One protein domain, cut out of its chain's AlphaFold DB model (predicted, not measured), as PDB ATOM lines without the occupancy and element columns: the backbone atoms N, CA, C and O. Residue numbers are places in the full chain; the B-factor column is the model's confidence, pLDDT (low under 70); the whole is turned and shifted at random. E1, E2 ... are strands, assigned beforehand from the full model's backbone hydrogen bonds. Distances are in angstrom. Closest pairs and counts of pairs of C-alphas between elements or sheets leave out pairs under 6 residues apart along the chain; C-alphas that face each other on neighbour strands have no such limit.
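What this domain is: This is residues 178 to 234 of the 385 residues of the protein "GP41 domain-containing protein" of Bos indicus x Bos taurus (UniProt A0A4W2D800). A small antiparallel sheet of three strands, E4, E1 and E6, has a hairpin arm, E2 and E3, on one side of it, with the tip, residues 199 to 204, sticking out free, and the outline of the whole is flat. On the other side, E5 and a short pairing with residues 178 to 179 make the opposite end. The printed part has 57 residues and no named helix; its six strands, E1 to E6 in chain order, hold 28 residues, under half, and the class is all strand. Both sheets, of order E4, E1, E6 and E2, E3, are antiparallel. The whole is only just compact, close to loose, with a radius of gyration of the C-alphas of 11.9 A, and spans 38 by 27 by 14 A.

How they stand to each other: E1, residues 184 to 189, is the inner strand between E6, residues 227 to 232, at 152 degrees, and E4, residues 212 to 214, at 143 degrees. N 187 and O 229 are 2.8 A apart; N 186 and O 214, 2.8 A. E2, residues 195 to 199, and E3, residues 204 to 208, form a hairpin at 164 degrees, with N 196 and O 207 2.8 A apart. The closest C-alphas of E1 and E2 are Ala 189 and Leu 195, 6.1 A. E4 runs on into E5, residues 216 to 218, at 98 degrees; E5 pairs with no named strand.

Where its parts are: E1 begins at C-alpha 184 (-8.194, 21.035, 12.383) and is 16.3 A long. E2 is 13.5 A, E3 12.7 A, E4 6.6 A and E5 6.8 A. E6, 16.7 A, ends at C-alpha 232 (-12.483, 19.490, 11.989).

The domain as a whole: The farthest C-alphas, Glu 201 and Asn 220, are 38.6 A apart. The printed part has no cut and no long link. Residues 221 to 224 and 234 have pLDDT under 70.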
ATOM      1  N   ALA A 178       2.649  21.616  20.226       90.06
ATOM      2  CA  ALA A 178       2.155  21.090  18.962       90.06
ATOM      3  C   ALA A 178       1.036  21.982  18.419       90.06
ATOM      4  O   ALA A 178       0.187  22.465  19.170       90.06
ATOM      5  N   CYS A 179       1.038  22.192  17.104       88.62
ATOM      6  CA  CYS A 179       0.073  23.030  16.398       88.62
ATOM      7  C   CYS A 179      -0.583  22.217  15.283       88.62
ATOM      8  O   CYS A 179       0.117  21.570  14.503       88.62
ATOM      9  N   LEU A 180      -1.907  22.291  15.175       87.25
ATOM     10  CA  LEU A 180      -2.634  21.712  14.048       87.25
ATOM     11  C   LEU A 180      -2.783  22.729  12.920       87.25
ATOM     12  O   LEU A 180      -2.949  23.929  13.156       87.25
ATOM     13  N   HIS A 181      -2.720  22.230  11.689       80.69
ATOM     14  CA  HIS A 181      -3.000  23.032  10.505       80.69
ATOM     15  C   HIS A 181      -4.512  23.174  10.315       80.69
ATOM     16  O   HIS A 181      -5.290  22.290  10.683       80.69
ATOM     17  N   SER A 182      -4.932  24.294   9.723       72.62
ATOM     18  CA  SER A 182      -6.329  24.492   9.328       72.62
ATOM     19  C   SER A 182      -6.760  23.374   8.366       72.62
ATOM     20  O   SER A 182      -5.984  23.034   7.472       72.62
ATOM     21  N   PRO A 183      -7.959  22.780   8.507       79.56
ATOM     22  CA  PRO A 183      -9.098  23.197   9.328       79.56
ATOM     23  C   PRO A 183      -9.218  22.423  10.647       79.56
ATOM     24  O   PRO A 183     -10.322  22.251  11.150       79.56
ATOM     25  N   TYR A 184      -8.132  21.884  11.195       86.31
ATOM     26  CA  TYR A 184      -8.194  21.035  12.383       86.31
ATOM     27  C   TYR A 184      -7.884  21.813  13.664       86.31
ATOM     28  O   TYR A 184      -7.101  22.762  13.672       86.31
ATOM     29  N   ALA A 185      -8.503  21.389  14.763       88.06
ATOM     30  CA  ALA A 185      -8.234  21.891  16.104       88.06
ATOM     31  C   ALA A 185      -8.332  20.762  17.134       88.06
ATOM     32  O   ALA A 185      -8.937  19.722  16.877       88.06
ATOM     33  N   PHE A 186      -7.731  20.975  18.299       89.00
ATOM     34  CA  PHE A 186      -7.883  20.097  19.446       89.00
ATOM     35  C   PHE A 186      -9.142  20.486  20.216       89.00
ATOM     36  O   PHE A 186      -9.313  21.647  20.576       89.00
ATOM     37  N   LEU A 187      -9.997  19.508  20.480       88.81
ATOM     38  CA  LEU A 187     -11.027  19.544  21.505       88.81
ATOM     39  C   LEU A 187     -10.425  18.914  22.761       88.81
ATOM     40  O   LEU A 187     -10.076  17.732  22.754       88.81
ATOM     41  N   LEU A 188     -10.238  19.720  23.796       87.75
ATOM     42  CA  LEU A 188      -9.486  19.362  24.991       87.75
ATOM     43  C   LEU A 188     -10.430  19.280  26.188       87.75
ATOM     44  O   LEU A 188     -11.290  20.143  26.367       87.75
ATOM     45  N   ALA A 189     -10.257  18.233  26.990       87.88
ATOM     46  CA  ALA A 189     -11.108  17.920  28.126       87.88
ATOM     47  C   ALA A 189     -10.274  17.711  29.392       87.88
ATOM     48  O   ALA A 189      -9.212  17.067  29.372       87.88
ATOM     49  N   SER A 190     -10.770  18.257  30.503       85.06
ATOM     50  CA  SER A 190     -10.022  18.272  31.758       85.06
ATOM     51  C   SER A 190      -9.966  16.904  32.421       85.06
ATOM     52  O   SER A 190      -8.914  16.479  32.908       85.06
ATOM     53  N   ASN A 191     -11.067  16.157  32.364       84.38
ATOM     54  CA  ASN A 191     -11.101  14.753  32.737       84.38
ATOM     55  C   ASN A 191     -11.426  13.853  31.550       84.38
ATOM     56  O   ASN A 191     -11.988  14.263  30.541       84.38
ATOM     57  N   GLN A 192     -11.071  12.578  31.695       79.38
ATOM     58  CA  GLN A 192     -11.365  11.563  30.687       79.38
ATOM     59  C   GLN A 192     -12.874  11.305  30.540       79.38
ATOM     60  O   GLN A 192     -13.318  10.970  29.452       79.38
ATOM     61  N   SER A 193     -13.650  11.472  31.617       82.38
ATOM     62  CA  SER A 193     -15.116  11.353  31.617       82.38
ATOM     63  C   SER A 193     -15.820  12.489  30.887       82.38
ATOM     64  O   SER A 193     -16.986  12.360  30.542       82.38
ATOM     65  N   ASP A 194     -15.133  13.611  30.689       85.38
ATOM     66  CA  ASP A 194     -15.754  14.820  30.159       85.38
ATOM     67  C   ASP A 194     -15.859  14.761  28.632       85.38
ATOM     68  O   ASP A 194     -16.643  15.500  28.053       85.38
ATOM     69  N   LEU A 195     -15.097  13.872  27.986       86.69
ATOM     70  CA  LEU A 195     -15.144  13.599  26.554       86.69
ATOM     71  C   LEU A 195     -15.567  12.145  26.327       86.69
ATOM     72  O   LEU A 195     -14.761  11.218  26.435       86.69
ATOM     73  N   GLU A 196     -16.822  11.957  25.943       84.12
ATOM     74  CA  GLU A 196     -17.388  10.654  25.619       84.12
ATOM     75  C   GLU A 196     -17.616  10.532  24.113       84.12
ATOM     76  O   GLU A 196     -18.195  11.408  23.468       84.12
ATOM     77  N   VAL A 197     -17.175   9.411  23.546       84.31
ATOM     78  CA  VAL A 197     -17.411   9.066  22.143       84.31
ATOM     79  C   VAL A 197     -18.250   7.804  22.116       84.31
ATOM     80  O   VAL A 197     -17.894   6.809  22.736       84.31
ATOM     81  N   SER A 198     -19.363   7.837  21.398       82.56
ATOM     82  CA  SER A 198     -20.236   6.682  21.216       82.56
ATOM     83  C   SER A 198     -20.488   6.437  19.732       82.56
ATOM     84  O   SER A 198     -20.598   7.366  18.930       82.56
ATOM     85  N   GLU A 199     -20.520   5.165  19.346       80.12
ATOM     86  CA  GLU A 199     -20.768   4.758  17.965       80.12
ATOM     87  C   GLU A 199     -22.281   4.755  17.700       80.12
ATOM     88  O   GLU A 199     -23.021   3.971  18.295       80.12
ATOM     89  N   GLY A 200     -22.752   5.656  16.835       75.19
ATOM     90  CA  GLY A 200     -24.100   5.600  16.265       75.19
ATOM     91  C   GLY A 200     -24.134   4.768  14.978       75.19
ATOM     92  O   GLY A 200     -23.105   4.302  14.498       75.19
ATOM     93  N   GLU A 201     -25.315   4.601  14.373       71.69
ATOM     94  CA  GLU A 201     -25.477   3.764  13.164       71.69
ATOM     95  C   GLU A 201     -24.688   4.271  11.944       71.69
ATOM     96  O   GLU A 201     -24.231   3.479  11.123       71.69
ATOM     97  N   THR A 202     -24.540   5.591  11.806       74.00
ATOM     98  CA  THR A 202     -23.873   6.230  10.651       74.00
ATOM     99  C   THR A 202     -22.875   7.316  11.043       74.00
ATOM    100  O   THR A 202     -22.027   7.693  10.234       74.00
ATOM    101  N   VAL A 203     -22.962   7.825  12.272       80.25
ATOM    102  CA  VAL A 203     -22.151   8.935  12.774       80.25
ATOM    103  C   VAL A 203     -21.735   8.628  14.207       80.25
ATOM    104  O   VAL A 203     -22.481   7.994  14.954       80.25
ATOM    105  N   TYR A 204     -20.552   9.090  14.599       80.00
ATOM    106  CA  TYR A 204     -20.124   9.067  15.992       80.00
ATOM    107  C   TYR A 204     -20.789  10.211  16.755       80.00
ATOM    108  O   TYR A 204     -20.738  11.362  16.315       80.00
ATOM    109  N   ASN A 205     -21.374   9.902  17.906       83.62
ATOM    110  CA  ASN A 205     -21.885  10.904  18.827       83.62
ATOM    111  C   ASN A 205     -20.779  11.251  19.821       83.62
ATOM    112  O   ASN A 205     -20.312  10.390  20.568       83.62
ATOM    113  N   VAL A 206     -20.364  12.515  19.815       84.94
ATOM    114  CA  VAL A 206     -19.352  13.044  20.732       84.94
ATOM    115  C   VAL A 206     -20.052  13.952  21.730       84.94
ATOM    116  O   VAL A 206     -20.672  14.940  21.335       84.94
ATOM    117  N   ILE A 207     -19.961  13.614  23.011       86.31
ATOM    118  CA  ILE A 207     -20.449  14.439  24.116       86.31
ATOM    119  C   ILE A 207     -19.221  15.005  24.817       86.31
ATOM    120  O   ILE A 207     -18.312  14.260  25.173       86.31
ATOM    121  N   CYS A 208     -19.185  16.327  24.972       85.31
ATOM    122  CA  CYS A 208     -18.092  17.016  25.641       85.31
ATOM    123  C   CYS A 208     -18.651  17.994  26.673       85.31
ATOM    124  O   CYS A 208     -19.398  18.902  26.302       85.31
ATOM    125  N   VAL A 209     -18.307  17.805  27.945       85.56
ATOM    126  CA  VAL A 209     -18.701  18.679  29.056       85.56
ATOM    127  C   VAL A 209     -17.504  19.543  29.437       85.56
ATOM    128  O   VAL A 209     -16.409  19.028  29.616       85.56
ATOM    129  N   ASP A 210     -17.688  20.861  29.518       82.88
ATOM    130  CA  ASP A 210     -16.632  21.818  29.896       82.88
ATOM    131  C   ASP A 210     -15.329  21.698  29.078       82.88
ATOM    132  O   ASP A 210     -14.221  21.948  29.559       82.88
ATOM    133  N   CYS A 211     -15.467  21.323  27.808       85.00
ATOM    134  CA  CYS A 211     -14.355  21.226  26.875       85.00
ATOM    135  C   CYS A 211     -14.102  22.554  26.172       85.00
ATOM    136  O   CYS A 211     -15.028  23.301  25.855       85.00
ATOM    137  N   PHE A 212     -12.846  22.799  25.828       83.50
ATOM    138  CA  PHE A 212     -12.439  23.986  25.086       83.50
ATOM    139  C   PHE A 212     -11.699  23.573  23.814       83.50
ATOM    140  O   PHE A 212     -11.143  22.475  23.697       83.50
ATOM    141  N   ILE A 213     -11.745  24.451  22.816       84.69
ATOM    142  CA  ILE A 213     -11.155  24.206  21.504       84.69
ATOM    143  C   ILE A 213      -9.912  25.071  21.371       84.69
ATOM    144  O   ILE A 213      -9.989  26.290  21.483       84.69
ATOM    145  N   SER A 214      -8.781  24.450  21.053       84.75
ATOM    146  CA  SER A 214      -7.526  25.155  20.810       84.75
ATOM    147  C   SER A 214      -6.829  24.635  19.558       84.75
ATOM    148  O   SER A 214      -6.824  23.443  19.259       84.75
ATOM    149  N   LYS A 215      -6.171  25.528  18.814       85.19
ATOM    150  CA  LYS A 215      -5.306  25.136  17.684       85.19
ATOM    151  C   LYS A 215      -3.965  24.558  18.133       85.19
ATOM    152  O   LYS A 215      -3.237  23.983  17.321       85.19
ATOM    153  N   ARG A 216      -3.605  24.772  19.398       86.44
ATOM    154  CA  ARG A 216      -2.298  24.429  19.952       86.44
ATOM    155  C   ARG A 216      -2.461  23.715  21.280       86.44
ATOM    156  O   ARG A 216      -3.366  24.028  22.045       86.44
ATOM    157  N   VAL A 217      -1.548  22.803  21.557       88.19
ATOM    158  CA  VAL A 217      -1.452  22.138  22.852       88.19
ATOM    159  C   VAL A 217      -0.010  22.209  23.329       88.19
ATOM    160  O   VAL A 217       0.918  22.075  22.524       88.19
ATOM    161  N   ASP A 218       0.180  22.482  24.614       86.25
ATOM    162  CA  ASP A 218       1.487  22.440  25.254       86.25
ATOM    163  C   ASP A 218       1.408  21.889  26.682       86.25
ATOM    164  O   ASP A 218       0.347  21.824  27.302       86.25
ATOM    165  N   GLY A 219       2.558  21.423  27.171       75.44
ATOM    166  CA  GLY A 219       2.655  20.693  28.433       75.44
ATOM    167  C   GLY A 219       2.669  21.587  29.667       75.44
ATOM    168  O   GLY A 219       2.862  21.079  30.770       75.44
ATOM    169  N   ASN A 220       2.514  22.906  29.507       72.44
ATOM    170  CA  ASN A 220       2.435  23.829  30.639       72.44
ATOM    171  C   ASN A 220       1.135  23.601  31.429       72.44
ATOM    172  O   ASN A 220       1.108  23.705  32.652       72.44
ATOM    173  N   ASP A 221       0.099  23.168  30.713       66.31
ATOM    174  CA  ASP A 221      -1.222  22.821  31.213       66.31
ATOM    175  C   ASP A 221      -1.385  21.304  31.440       66.31
ATOM    176  O   ASP A 221      -2.492  20.778  31.403       66.31
ATOM    177  N   TYR A 222      -0.296  20.562  31.683       57.38
ATOM    178  CA  TYR A 222      -0.313  19.090  31.816       57.38
ATOM    179  C   TYR A 222      -1.316  18.557  32.848       57.38
ATOM    180  O   TYR A 222      -1.918  17.503  32.654       57.38
ATOM    181  N   ASN A 223      -1.522  19.287  33.946       61.28
ATOM    182  CA  ASN A 223      -2.516  18.916  34.957       61.28
ATOM    183  C   ASN A 223      -3.951  19.279  34.555       61.28
ATOM    184  O   ASN A 223      -4.891  18.828  35.211       61.28
ATOM    185  N   ASN A 224      -4.116  20.088  33.513       66.69
ATOM    186  CA  ASN A 224      -5.400  20.629  33.113       66.69
ATOM    187  C   ASN A 224      -6.105  19.733  32.103       66.69
ATOM    188  O   ASN A 224      -7.322  19.777  32.104       66.69
ATOM    189  N   TYR A 225      -5.410  18.927  31.282       78.81
ATOM    190  CA  TYR A 225      -6.053  18.153  30.205       78.81
ATOM    191  C   TYR A 225      -5.682  16.668  30.244       78.81
ATOM    192  O   TYR A 225      -4.516  16.300  30.109       78.81
ATOM    193  N   LYS A 226      -6.689  15.795  30.373       79.75
ATOM    194  CA  LYS A 226      -6.513  14.328  30.407       79.75
ATOM    195  C   LYS A 226      -6.999  13.623  29.146       79.75
ATOM    196  O   LYS A 226      -6.633  12.471  28.923       79.75
ATOM    197  N   ALA A 227      -7.806  14.294  28.329       82.12
ATOM    198  CA  ALA A 227      -8.272  13.768  27.056       82.12
ATOM    199  C   ALA A 227      -8.246  14.854  25.976       82.12
ATOM    200  O   ALA A 227      -8.443  16.039  26.245       82.12
ATOM    201  N   ALA A 228      -7.967  14.429  24.745       86.38
ATOM    202  CA  ALA A 228      -7.902  15.294  23.580       86.38
ATOM    203  C   ALA A 228      -8.468  14.560  22.362       86.38
ATOM    204  O   ALA A 228      -8.169  13.387  22.139       86.38
ATOM    205  N   MET A 229      -9.238  15.271  21.546       87.38
ATOM    206  CA  MET A 229      -9.722  14.804  20.252       87.38
ATOM    207  C   MET A 229      -9.359  15.819  19.177       87.38
ATOM    208  O   MET A 229      -9.441  17.024  19.396       87.38
ATOM    209  N   ILE A 230      -8.966  15.349  17.996       88.88
ATOM    210  CA  ILE A 230      -8.793  16.229  16.841       88.88
ATOM    211  C   ILE A 230     -10.141  16.354  16.146       88.88
ATOM    212  O   ILE A 230     -10.715  15.361  15.700       88.88
ATOM    213  N   VAL A 231     -10.631  17.582  16.043       86.62
ATOM    214  CA  VAL A 231     -11.891  17.910  15.385       86.62
ATOM    215  C   VAL A 231     -11.633  18.778  14.166       86.62
ATOM    216  O   VAL A 231     -10.719  19.606  14.135       86.62
ATOM    217  N   LYS A 232     -12.453  18.589  13.135       83.38
ATOM    218  CA  LYS A 232     -12.483  19.490  11.989       83.38
ATOM    219  C   LYS A 232     -13.342  20.696  12.356       83.38
ATOM    220  O   LYS A 232     -14.525  20.541  12.648       83.38
ATOM    221  N   GLN A 233     -12.749  21.881  12.344       71.62
ATOM    222  CA  GLN A 233     -13.469  23.131  12.527       71.62
ATOM    223  C   GLN A 233     -14.482  23.306  11.386       71.62
ATOM    224  O   GLN A 233     -14.177  22.975  10.231       71.62
ATOM    225  N   PRO A 234     -15.694  23.801  11.688       64.75
ATOM    226  CA  PRO A 234     -16.658  24.116  10.653       64.75
ATOM    227  C   PRO A 234     -16.052  25.170   9.717       64.75
ATOM    228  O   PRO A 234     -15.359  26.081  10.171       64.75
TER     229      PRO A 234